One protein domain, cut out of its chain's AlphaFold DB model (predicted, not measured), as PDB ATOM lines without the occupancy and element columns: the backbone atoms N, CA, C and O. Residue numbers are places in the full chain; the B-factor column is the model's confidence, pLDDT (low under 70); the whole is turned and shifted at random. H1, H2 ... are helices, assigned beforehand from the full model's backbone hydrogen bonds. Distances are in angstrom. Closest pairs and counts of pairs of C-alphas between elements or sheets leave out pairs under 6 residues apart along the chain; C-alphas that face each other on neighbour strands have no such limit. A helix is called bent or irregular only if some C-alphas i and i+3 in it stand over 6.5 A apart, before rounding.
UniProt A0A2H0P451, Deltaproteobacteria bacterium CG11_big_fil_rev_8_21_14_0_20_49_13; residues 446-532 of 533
ATOM      1  N   LEU A 446     106.159  83.890  84.721       95.69
ATOM      2  CA  LEU A 446     106.580  85.256  85.046       95.69
ATOM      3  C   LEU A 446     106.763  86.104  83.789       95.69
ATOM      4  O   LEU A 446     106.301  87.238  83.754       95.69
ATOM      5  N   GLU A 447     107.365  85.547  82.744       95.12
ATOM      6  CA  GLU A 447     107.605  86.241  81.480       95.12
ATOM      7  C   GLU A 447     106.300  86.559  80.741       95.12
ATOM      8  O   GLU A 447     106.068  87.702  80.345       95.12
ATOM      9  N   LYS A 448     105.385  85.584  80.633       94.62
ATOM     10  CA  LYS A 448     104.039  85.814  80.075       94.62
ATOM     11  C   LYS A 448     103.305  86.920  80.828       94.62
ATOM     12  O   LYS A 448     102.624  87.747  80.222       94.62
ATOM     13  N   ARG A 449     103.430  86.924  82.156       94.56
ATOM     14  CA  ARG A 449     102.804  87.926  83.013       94.56
ATOM     15  C   ARG A 449     103.432  89.308  82.829       94.56
ATOM     16  O   ARG A 449     102.689  90.270  82.659       94.56
ATOM     17  N   TYR A 450     104.759  89.376  82.803       95.44
ATOM     18  CA  TYR A 450     105.532  90.585  82.535       95.44
ATOM     19  C   TYR A 450     105.077  91.238  81.237       95.44
ATOM     20  O   TYR A 450     104.575  92.358  81.277       95.44
ATOM     21  N   PHE A 451     105.110  90.506  80.121       95.00
ATOM     22  CA  PHE A 451     104.714  91.046  78.820       95.00
ATOM     23  C   PHE A 451     103.263  91.502  78.756       95.00
ATOM     24  O   PHE A 451     102.970  92.508  78.109       95.00
ATOM     25  N   ARG A 452     102.352  90.793  79.426       93.12
ATOM     26  CA  ARG A 452     100.955  91.222  79.523       93.12
ATOM     27  C   ARG A 452     100.840  92.563  80.248       93.12
ATOM     28  O   ARG A 452     100.092  93.421  79.794       93.12
ATOM     29  N   ASP A 453     101.553  92.721  81.358       92.38
ATOM     30  CA  ASP A 453     101.405  93.878  82.237       92.38
ATOM     31  C   ASP A 453     102.183  95.108  81.710       92.38
ATOM     32  O   ASP A 453     101.674  96.222  81.810       92.38
ATOM     33  N   ILE A 454     103.356  94.947  81.075       93.75
ATOM     34  CA  ILE A 454     104.114  96.086  80.511       93.75
ATOM     35  C   ILE A 454     103.497  96.677  79.241       93.75
ATOM     36  O   ILE A 454     103.708  97.854  78.957       93.75
ATOM     37  N   ARG A 455     102.690  95.904  78.504       91.50
ATOM     38  CA  ARG A 455     102.072  96.345  77.244       91.50
ATOM     39  C   ARG A 455     101.200  97.591  77.404       91.50
ATOM     40  O   ARG A 455     101.107  98.390  76.484       91.50
ATOM     41  N   SER A 456     100.560  97.758  78.562       87.75
ATOM     42  CA  SER A 456      99.759  98.947  78.887       87.75
ATOM     43  C   SER A 456     100.550 100.054  79.588       87.75
ATOM     44  O   SER A 456      99.989 101.101  79.896       87.75
ATOM     45  N   LEU A 457     101.818  99.813  79.922       90.94
ATOM     46  CA  LEU A 457     102.626 100.712  80.747       90.94
ATOM     47  C   LEU A 457     103.659 101.503  79.950       90.94
ATOM     48  O   LEU A 457     104.163 102.493  80.488       90.94
ATOM     49  N   MET A 458     103.981 101.067  78.734       90.69
ATOM     50  CA  MET A 458     105.067 101.595  77.911       90.69
ATOM     51  C   MET A 458     104.593 101.865  76.473       90.69
ATOM     52  O   MET A 458     103.673 101.185  76.007       90.69
ATOM     53  N   PRO A 459     105.205 102.830  75.760       91.50
ATOM     54  CA  PRO A 459     105.036 102.989  74.316       91.50
ATOM     55  C   PRO A 459     105.394 101.707  73.548       91.50
ATOM     56  O   PRO A 459     106.183 100.890  74.021       91.50
ATOM     57  N   ALA A 460     104.844 101.543  72.340       89.94
ATOM     58  CA  ALA A 460     105.068 100.346  71.521       89.94
ATOM     59  C   ALA A 460     106.556 100.105  71.201       89.94
ATOM     60  O   ALA A 460     107.017  98.970  71.279       89.94
ATOM     61  N   THR A 461     107.312 101.171  70.927       89.75
ATOM     62  CA  THR A 461     108.762 101.119  70.670       89.75
ATOM     63  C   THR A 461     109.534 100.567  71.867       89.75
ATOM     64  O   THR A 461     110.339  99.648  71.734       89.75
ATOM     65  N   ASP A 462     109.242 101.071  73.064       90.00
ATOM     66  CA  ASP A 462     109.947 100.667  74.281       90.00
ATOM     67  C   ASP A 462     109.549  99.251  74.707       90.00
ATOM     68  O   ASP A 462     110.360  98.508  75.254       90.00
ATOM     69  N   TYR A 463     108.308  98.845  74.425       92.12
ATOM     70  CA  TYR A 463     107.856  97.470  74.619       92.12
ATOM     71  C   TYR A 463     108.663  96.477  73.765       92.12
ATOM     72  O   TYR A 463     109.061  95.422  74.267       92.12
ATOM     73  N   GLU A 464     108.929  96.802  72.498       91.00
ATOM     74  CA  GLU A 464     109.746  95.963  71.613       91.00
ATOM     75  C   GLU A 464     111.192  95.864  72.109       91.00
ATOM     76  O   GLU A 464     111.729  94.757  72.219       91.00
ATOM     77  N   HIS A 465     111.794  96.988  72.509       92.31
ATOM     78  CA  HIS A 465     113.130  97.002  73.111       92.31
ATOM     79  C   HIS A 465     113.191  96.192  74.410       92.31
ATOM     80  O   HIS A 465     114.106  95.385  74.589       92.31
ATOM     81  N   ALA A 466     112.194  96.319  75.288       91.31
ATOM     82  CA  ALA A 466     112.098  95.527  76.510       91.31
ATOM     83  C   ALA A 466     111.968  94.023  76.211       91.31
ATOM     84  O   ALA A 466     112.544  93.197  76.920       91.31
ATOM     85  N   ALA A 467     111.263  93.642  75.141       91.44
ATOM     86  CA  ALA A 467     111.161  92.249  74.712       91.44
ATOM     87  C   ALA A 467     112.482  91.686  74.175       91.44
ATOM     88  O   ALA A 467     112.820  90.535  74.474       91.44
ATOM     89  N   VAL A 468     113.244  92.479  73.418       92.44
ATOM     90  CA  VAL A 468     114.599  92.112  72.976       92.44
ATOM     91  C   VAL A 468     115.534  91.985  74.179       92.44
ATOM     92  O   VAL A 468     116.218  90.968  74.315       92.44
ATOM     93  N   ALA A 469     115.502  92.949  75.100       92.00
ATOM     94  CA  ALA A 469     116.319  92.932  76.307       92.00
ATOM     95  C   ALA A 469     115.995  91.722  77.200       92.00
ATOM     96  O   ALA A 469     116.895  90.975  77.574       92.00
ATOM     97  N   MET A 470     114.715  91.437  77.464       91.56
ATOM     98  CA  MET A 470     114.296  90.262  78.240       91.56
ATOM     99  C   MET A 470     114.853  88.959  77.649       91.56
ATOM    100  O   MET A 470     115.304  88.094  78.397       91.56
ATOM    101  N   LYS A 471     114.879  88.820  76.314       89.50
ATOM    102  CA  LYS A 471     115.499  87.663  75.645       89.50
ATOM    103  C   LYS A 471     117.008  87.592  75.892       89.50
ATOM    104  O   LYS A 471     117.496  86.497  76.155       89.50
ATOM    105  N   ALA A 472     117.719  88.718  75.837       87.75
ATOM    106  CA  ALA A 472     119.159  88.784  76.114       87.75
ATOM    107  C   ALA A 472     119.504  88.437  77.575       87.75
ATOM    108  O   ALA A 472     120.578  87.902  77.854       87.75
ATOM    109  N   TRP A 473     118.574  88.691  78.497       85.69
ATOM    110  CA  TRP A 473     118.697  88.361  79.917       85.69
ATOM    111  C   TRP A 473     118.233  86.939  80.280       85.69
ATOM    112  O   TRP A 473     118.403  86.510  81.425       85.69
ATOM    113  N   ARG A 474     117.680  86.161  79.337       83.75
ATOM    114  CA  ARG A 474     117.323  84.756  79.594       83.75
ATOM    115  C   ARG A 474     118.570  83.955  79.962       83.75
ATOM    116  O   ARG A 474     119.578  84.000  79.270       83.75
ATOM    117  N   GLY A 475     118.488  83.192  81.048       70.62
ATOM    118  CA  GLY A 475     119.587  82.334  81.500       70.62
ATOM    119  C   GLY A 475     120.745  83.064  82.188       70.62
ATOM    120  O   GLY A 475     121.577  82.388  82.789       70.62
ATOM    121  N   ARG A 476     120.771  84.408  82.196       73.94
ATOM    122  CA  ARG A 476     121.661  85.192  83.064       73.94
ATOM    123  C   ARG A 476     121.170  85.072  84.506       73.94
ATOM    124  O   ARG A 476     120.254  85.790  84.914       73.94
ATOM    125  N   ASP A 477     121.698  84.071  85.227       75.81
ATOM    126  CA  ASP A 477     121.660  83.922  86.697       75.81
ATOM    127  C   ASP A 477     120.258  83.990  87.353       75.81
ATOM    128  O   ASP A 477     120.098  84.017  88.573       75.81
ATOM    129  N   TYR A 478     119.210  83.931  86.529       87.25
ATOM    130  CA  TYR A 478     117.792  84.054  86.861       87.25
ATOM    131  C   TYR A 478     117.415  85.307  87.673       87.25
ATOM    132  O   TYR A 478     116.340  85.344  88.288       87.25
ATOM    133  N   LEU A 479     118.258  86.344  87.665       89.12
ATOM    134  CA  LEU A 479     118.061  87.546  88.476       89.12
ATOM    135  C   LEU A 479     116.780  88.288  88.095       89.12
ATOM    136  O   LEU A 479     115.985  88.626  88.972       89.12
ATOM    137  N   ILE A 480     116.533  88.468  86.795       93.25
ATOM    138  CA  ILE A 480     115.321  89.132  86.297       93.25
ATOM    139  C   ILE A 480     114.063  88.389  86.748       93.25
ATOM    140  O   ILE A 480     113.118  89.006  87.230       93.25
ATOM    141  N   TYR A 481     114.047  87.058  86.676       95.06
ATOM    142  CA  TYR A 481     112.898  86.276  87.137       95.06
ATOM    143  C   TYR A 481     112.690  86.387  88.648       95.06
ATOM    144  O   TYR A 481     111.557  86.505  89.111       95.06
ATOM    145  N   THR A 482     113.778  86.409  89.415       94.44
ATOM    146  CA  THR A 482     113.725  86.626  90.865       94.44
ATOM    147  C   THR A 482     113.140  88.006  91.189       94.44
ATOM    148  O   THR A 482     112.261  88.122  92.043       94.44
ATOM    149  N   LEU A 483     113.571  89.044  90.466       95.38
ATOM    150  CA  LEU A 483     113.033  90.401  90.559       95.38
ATOM    151  C   LEU A 483     111.543  90.451  90.225       95.38
ATOM    152  O   LEU A 483     110.765  90.975  91.018       95.38
ATOM    153  N   LEU A 484     111.132  89.879  89.092       96.38
ATOM    154  CA  LEU A 484     109.734  89.858  88.663       96.38
ATOM    155  C   LEU A 484     108.834  89.171  89.695       96.38
ATOM    156  O   LEU A 484     107.758  89.680  90.001       96.38
ATOM    157  N   ASP A 485     109.269  88.048  90.265       96.38
ATOM    158  CA  ASP A 485     108.497  87.346  91.295       96.38
ATOM    159  C   ASP A 485     108.354  88.192  92.576       96.38
ATOM    160  O   ASP A 485     107.260  88.296  93.132       96.38
ATOM    161  N   CYS A 486     109.418  88.887  93.001       96.25
ATOM    162  CA  CYS A 486     109.358  89.847  94.112       96.25
ATOM    163  C   CYS A 486     108.438  91.043  93.809       96.25
ATOM    164  O   CYS A 486     107.641  91.429  94.666       96.25
ATOM    165  N   ILE A 487     108.495  91.603  92.594       96.62
ATOM    166  CA  ILE A 487     107.601  92.691  92.162       96.62
ATOM    167  C   ILE A 487     106.146  92.232  92.270       96.62
ATOM    168  O   ILE A 487     105.321  92.941  92.841       96.62
ATOM    169  N   TYR A 488     105.825  91.034  91.779       95.81
ATOM    170  CA  TYR A 488     104.455  90.520  91.775       95.81
ATOM    171  C   TYR A 488     103.923  90.066  93.133       95.81
ATOM    172  O   TYR A 488     102.699  89.982  93.299       95.81
ATOM    173  N   ALA A 489     104.812  89.827  94.091       93.88
ATOM    174  CA  ALA A 489     104.461  89.631  95.490       93.88
ATOM    175  C   ALA A 489     104.279  90.959  96.251       93.88
ATOM    176  O   ALA A 489     103.631  90.980  97.301       93.88
ATOM    177  N   ALA A 490     104.812  92.074  95.736       92.75
ATOM    178  CA  ALA A 490     104.553  93.404  96.277       92.75
ATOM    179  C   ALA A 490     103.120  93.879  95.970       92.75
ATOM    180  O   ALA A 490     102.392  93.305  95.155       92.75
ATOM    181  N   HIS A 491     102.692  94.960  96.627       89.69
ATOM    182  CA  HIS A 491     101.345  95.498  96.443       89.69
ATOM    183  C   HIS A 491     101.115  95.975  94.986       89.69
ATOM    184  O   HIS A 491     101.956  96.715  94.471       89.69
ATOM    185  N   PRO A 492      99.962  95.671  94.342       91.50
ATOM    186  CA  PRO A 492      99.702  96.006  92.931       91.50
ATOM    187  C   PRO A 492      99.910  97.465  92.528       91.50
ATOM    188  O   PRO A 492     100.297  97.751  91.401       91.50
ATOM    189  N   LYS A 493      99.693  98.393  93.467       91.38
ATOM    190  CA  LYS A 493      99.927  99.835  93.272       91.38
ATOM    191  C   LYS A 493     101.373 100.171  92.881       91.38
ATOM    192  O   LYS A 493     101.582 101.165  92.200       91.38
ATOM    193  N   ASN A 494     102.342  99.350  93.286       92.69
ATOM    194  CA  ASN A 494     103.762  99.604  93.047       92.69
ATOM    195  C   ASN A 494     104.264  98.962  91.743       92.69
ATOM    196  O   ASN A 494     105.349  99.299  91.272       92.69
ATOM    197  N   TRP A 495     103.494  98.043  91.144       94.38
ATOM    198  CA  TRP A 495     103.936  97.311  89.955       94.38
ATOM    199  C   TRP A 495     104.235  98.217  88.762       94.38
ATOM    200  O   TRP A 495     105.281  98.005  88.163       94.38
ATOM    201  N   PRO A 496     103.413  99.229  88.406       95.12
ATOM    202  CA  PRO A 496     103.707 100.076  87.251       95.12
ATOM    203  C   PRO A 496     105.096 100.716  87.311       95.12
ATOM    204  O   PRO A 496     105.838 100.681  86.331       95.12
ATOM    205  N   THR A 497     105.463 101.241  88.481       95.50
ATOM    206  CA  THR A 497     106.770 101.860  88.723       95.50
ATOM    207  C   THR A 497     107.891 100.835  88.607       95.50
ATOM    208  O   THR A 497     108.811 101.022  87.816       95.50
ATOM    209  N   PHE A 498     107.794  99.717  89.331       97.00
ATOM    210  CA  PHE A 498     108.856  98.709  89.338       97.00
ATOM    211  C   PHE A 498     109.021  97.991  87.998       97.00
ATOM    212  O   PHE A 498     110.144  97.699  87.597       97.00
ATOM    213  N   LEU A 499     107.924  97.727  87.288       97.00
ATOM    214  CA  LEU A 499     107.963  97.101  85.969       97.00
ATOM    215  C   LEU A 499     108.610  98.024  84.930       97.00
ATOM    216  O   LEU A 499     109.378  97.543  84.103       97.00
ATOM    217  N   ARG A 500     108.361  99.339  84.977       95.88
ATOM    218  CA  ARG A 500     109.069 100.303  84.116       95.88
ATOM    219  C   ARG A 500     110.552 100.378  84.459       95.88
ATOM    220  O   ARG A 500     111.383 100.302  83.561       95.88
ATOM    221  N   GLU A 501     110.884 100.470  85.744       96.38
ATOM    222  CA  GLU A 501     112.272 100.586  86.199       96.38
ATOM    223  C   GLU A 501     113.103  99.352  85.817       96.38
ATOM    224  O   GLU A 501     114.166  99.503  85.219       96.38
ATOM    225  N   VAL A 502     112.591  98.132  86.042       96.06
ATOM    226  CA  VAL A 502     113.299  96.907  85.623       96.06
ATOM    227  C   VAL A 502     113.432  96.814  84.103       96.06
ATOM    228  O   VAL A 502     114.460  96.359  83.614       96.06
ATOM    229  N   SER A 503     112.432  97.284  83.349       95.94
ATOM    230  CA  SER A 503     112.501  97.324  81.882       95.94
ATOM    231  C   SER A 503     113.604  98.264  81.411       95.94
ATOM    232  O   SER A 503     114.408  97.880  80.567       95.94
ATOM    233  N   ASN A 504     113.702  99.456  82.003       94.81
ATOM    234  CA  ASN A 504     114.747 100.423  81.678       94.81
ATOM    235  C   ASN A 504     116.143  99.885  82.011       94.81
ATOM    236  O   ASN A 504     117.028  99.976  81.167       94.81
ATOM    237  N   LEU A 505     116.318  99.261  83.183       94.94
ATOM    238  CA  LEU A 505     117.586  98.627  83.566       94.94
ATOM    239  C   LEU A 505     118.001  97.520  82.585       94.94
ATOM    240  O   LEU A 505     119.180  97.397  82.260       94.94
ATOM    241  N   MET A 506     117.045  96.717  82.102       94.50
ATOM    242  CA  MET A 506     117.317  95.688  81.093       94.50
ATOM    243  C   MET A 506     117.697  96.299  79.744       94.50
ATOM    244  O   MET A 506     118.664  95.848  79.135       94.50
ATOM    245  N   MET A 507     116.956  97.308  79.276       93.81
ATOM    246  CA  MET A 507     117.205  97.971  77.988       93.81
ATOM    247  C   MET A 507     118.543  98.716  77.963       93.81
ATOM    248  O   MET A 507     119.174  98.788  76.914       93.81
ATOM    249  N   SER A 508     118.989  99.239  79.106       93.62
ATOM    250  CA  SER A 508     120.291  99.897  79.238       93.62
ATOM    251  C   SER A 508     121.451  98.933  79.521       93.62
ATOM    252  O   SER A 508     122.544  99.414  79.798       93.62
ATOM    253  N   ASP A 509     121.207  97.614  79.549       90.19
ATOM    254  CA  ASP A 509     122.164  96.572  79.971       90.19
ATOM    255  C   ASP A 509     122.910  96.952  81.265       90.19
ATOM    256  O   ASP A 509     124.138  96.924  81.354       90.19
ATOM    257  N   ALA A 510     122.150  97.387  82.278       92.00
ATOM    258  CA  ALA A 510     122.716  97.866  83.535       92.00
ATOM    259  C   ALA A 510     123.574  96.783  84.229       92.00
ATOM    260  O   ALA A 510     123.285  95.586  84.123       92.00
ATOM    261  N   PRO A 511     124.607  97.168  85.001       92.12
ATOM    262  CA  PRO A 511     125.444  96.197  85.692       92.12
ATOM    263  C   PRO A 511     124.648  95.435  86.764       92.12
ATOM    264  O   PRO A 511     123.713  95.963  87.372       92.12
ATOM    265  N   PHE A 512     125.070  94.202  87.062       90.00
ATOM    266  CA  PHE A 512     124.432  93.312  88.047       90.00
ATOM    267  C   PHE A 512     124.147  93.998  89.400       90.00
ATOM    268  O   PHE A 512     123.071  93.829  89.975       90.00
ATOM    269  N   GLY A 513     125.074  94.834  89.887       91.56
ATOM    270  CA  GLY A 513     124.909  95.583  91.140       91.56
ATOM    271  C   GLY A 513     123.690  96.514  91.151       91.56
ATOM    272  O   GLY A 513     123.007  96.608  92.170       91.56
ATOM    273  N   SER A 514     123.352  97.136  90.017       94.69
ATOM    274  CA  SER A 514     122.164  97.992  89.890       94.69
ATOM    275  C   SER A 514     120.874  97.190  90.056       94.69
ATOM    276  O   SER A 514     119.960  97.627  90.756       94.69
ATOM    277  N   PHE A 515     120.814  95.987  89.478       93.12
ATOM    278  CA  PHE A 515     119.676  95.084  89.650       93.12
ATOM    279  C   PHE A 515     119.553  94.569  91.084       93.12
ATOM    280  O   PHE A 515     118.438  94.462  91.592       93.12
ATOM    281  N   MET A 516     120.670  94.283  91.755       92.69
ATOM    282  CA  MET A 516     120.662  93.862  93.158       92.69
ATOM    283  C   MET A 516     120.180  94.977  94.088       92.69
ATOM    284  O   MET A 516     119.294  94.740  94.903       92.69
ATOM    285  N   HIS A 517     120.664  96.207  93.910       94.75
ATOM    286  CA  HIS A 517     120.173  97.361  94.668       94.75
ATOM    287  C   HIS A 517     118.677  97.619  94.411       94.75
ATOM    288  O   HIS A 517     117.895  97.877  95.328       94.75
ATOM    289  N   PHE A 518     118.236  97.490  93.156       96.19
ATOM    290  CA  PHE A 518     116.817  97.570  92.818       96.19
ATOM    291  C   PHE A 518     115.998  96.449  93.486       96.19
ATOM    292  O   PHE A 518     114.920  96.699  94.026       96.19
ATOM    293  N   LYS A 519     116.526  95.223  93.526       95.06
ATOM    294  CA  LYS A 519     115.904  94.079  94.200       95.06
ATOM    295  C   LYS A 519     115.724  94.322  95.693       95.06
ATOM    296  O   LYS A 519     114.647  94.034  96.210       95.06
ATOM    297  N   GLU A 520     116.734  94.861  96.370       95.06
ATOM    298  CA  GLU A 520     116.660  95.220  97.791       95.06
ATOM    299  C   GLU A 520     115.511  96.196  98.058       95.06
ATOM    300  O   GLU A 520     114.667  95.933  98.916       95.06
ATOM    301  N   ARG A 521     115.394  97.248  97.236       95.50
ATOM    302  CA  ARG A 521     114.260  98.182  97.296       95.50
ATOM    303  C   ARG A 521     112.921  97.463  97.122       95.50
ATOM    304  O   ARG A 521     112.018  97.658  97.928       95.50
ATOM    305  N   VAL A 522     112.768  96.617  96.100       96.12
ATOM    306  CA  VAL A 522     111.507  95.885  95.863       96.12
ATOM    307  C   VAL A 522     111.148  94.981  97.049       96.12
ATOM    308  O   VAL A 522     109.980  94.922  97.442       96.12
ATOM    309  N   VAL A 523     112.131  94.290  97.635       95.25
ATOM    310  CA  VAL A 523     111.935  93.421  98.807       95.25
ATOM    311  C   VAL A 523     111.420  94.218 100.007       95.25
ATOM    312  O   VAL A 523     110.530  93.729 100.708       95.25
ATOM    313  N   ASP A 524     111.897  95.444 100.207       93.12
ATOM    314  CA  ASP A 524     111.443  96.311 101.299       93.12
ATOM    315  C   ASP A 524     109.963  96.662 101.161       93.12
ATOM    316  O   ASP A 524     109.169  96.364 102.058       93.12
ATOM    317  N   PHE A 525     109.548  97.120  99.979       91.38
ATOM    318  CA  PHE A 525     108.135  97.386  99.694       91.38
ATOM    319  C   PHE A 525     107.256  96.128  99.766       91.38
ATOM    320  O   PHE A 525     106.094  96.201 100.181       91.38
ATOM    321  N   MET A 526     107.775  94.967  99.354       91.56
ATOM    322  CA  MET A 526     107.057  93.694  99.449       91.56
ATOM    323  C   MET A 526     106.783  93.322 100.911       91.56
ATOM    324  O   MET A 526     105.670  92.912 101.252       91.56
ATOM    325  N   ILE A 527     107.780  93.462 101.786       88.00
ATOM    326  CA  ILE A 527     107.651  93.105 103.199       88.00
ATOM    327  C   ILE A 527     106.754  94.113 103.926       88.00
ATOM    328  O   ILE A 527     105.796  93.683 104.572       88.00
ATOM    329  N   GLU A 528     106.975  95.417 103.755       80.56
ATOM    330  CA  GLU A 528     106.173  96.480 104.384       80.56
ATOM    331  C   GLU A 528     104.693  96.416 103.977       80.56
ATOM    332  O   GLU A 528     103.789  96.498 104.817       80.56
ATOM    333  N   GLY A 529     104.426  96.153 102.693       64.38
ATOM    334  CA  GLY A 529     103.071  95.981 102.166       64.38
ATOM    335  C   GLY A 529     102.337  94.738 102.688       64.38
ATOM    336  O   GLY A 529     101.119  94.645 102.542       64.38
ATOM    337  N   THR A 530     103.047  93.787 103.311       57.09
ATOM    338  CA  THR A 530     102.457  92.576 103.922       57.09
ATOM    339  C   THR A 530     102.293  92.654 105.439       57.09
ATOM    340  O   THR A 530     101.719  91.739 106.034       57.09
ATOM    341  N   THR A 531     102.790  93.716 106.074       45.19
ATOM    342  CA  THR A 531     102.542  94.043 107.490       45.19
ATOM    343  C   THR A 531     101.292  94.901 107.693       45.19
ATOM    344  O   THR A 531     100.723  94.885 108.779       45.19
ATOM    345  N   LEU A 532     100.820  95.579 106.645       32.41
ATOM    346  CA  LEU A 532      99.592  96.376 106.639       32.41
ATOM    347  C   LEU A 532      98.438  95.584 106.004       32.41
ATOM    348  O   LEU A 532      98.088  95.833 104.850       32.41
TER     349      LEU A 532
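What this domain is: This is residues 446 to 532 of the 533 residues of a protein of Deltaproteobacteria bacterium CG11_big_fil_rev_8_21_14_0_20_49_13 (UniProt A0A2H0P451). H5, the longest helix by residues, runs side by side with H3 and H4 in an up-and-down bundle, three helices that each run against the one before, their centres making a triangle. H1 and H2 lie on the side of this bundle away from H5: H1 crosses H3 and H4, and H2 crosses the last part of H4. The printed part has 87 residues with five named helices, H1 to H5 in chain order, and no named strand; the class is all helix. It is compact, with a radius of gyration of the C-alphas of 12.3 A and spans of 37 by 27 by 18 A.

Where its parts are: H5, residues 512 to 528, is 24.7 A long and ends at C-alpha 528 (106.173, 96.480, 104.384). H4, residues 492 to 507, measures 23.1 A and is irregular: C-alphas 493 and 496 are 7.1 A apart. H3 is residues 479 to 489, 15.4 A; H2 is residues 460 to 472, 18.8 A; H1 is residues 446 to 454, 12.0 A, from C-alpha 446 (106.580, 85.256, 85.046).

How they stand to each other: H4 is the hub, touching the four other helices. H4 and H5 form a hairpin at a shallow tilt of 3 degrees, closest at C-alphas 505 and 515, 7.3 A. H3 and H4 form another at 13 degrees, C-alphas 487 and 495 closest at 6.3 A. H3 touches H5, C-alphas 483 and 519 closest at 5.9 A. H4 touches H1 with residues 496 to 500 alone, about perpendicular at 79 degrees, C-alphas 454 and 499 closest at 6.8 A. H1 touches H3 at a steep tilt of 66 degrees, C-alphas 446 and 484 closest at 6.6 A. Residues 465 to 470 of H2 touch residues 503 to 507 of H4, C-alphas 469 and 507 closest at 5.4 A. H2 and H5 are apart. Every O i to N i+4 pair is within hydrogen-bond range in H1, H2, H3 and H5, and 10 of 12 are in H4.

The domain as a whole: The C-alphas of Thr 461 and Thr 531 are the farthest apart, 38.0 A. The printed part has no cut and no long link. Residues 529 to 532 are under pLDDT 70.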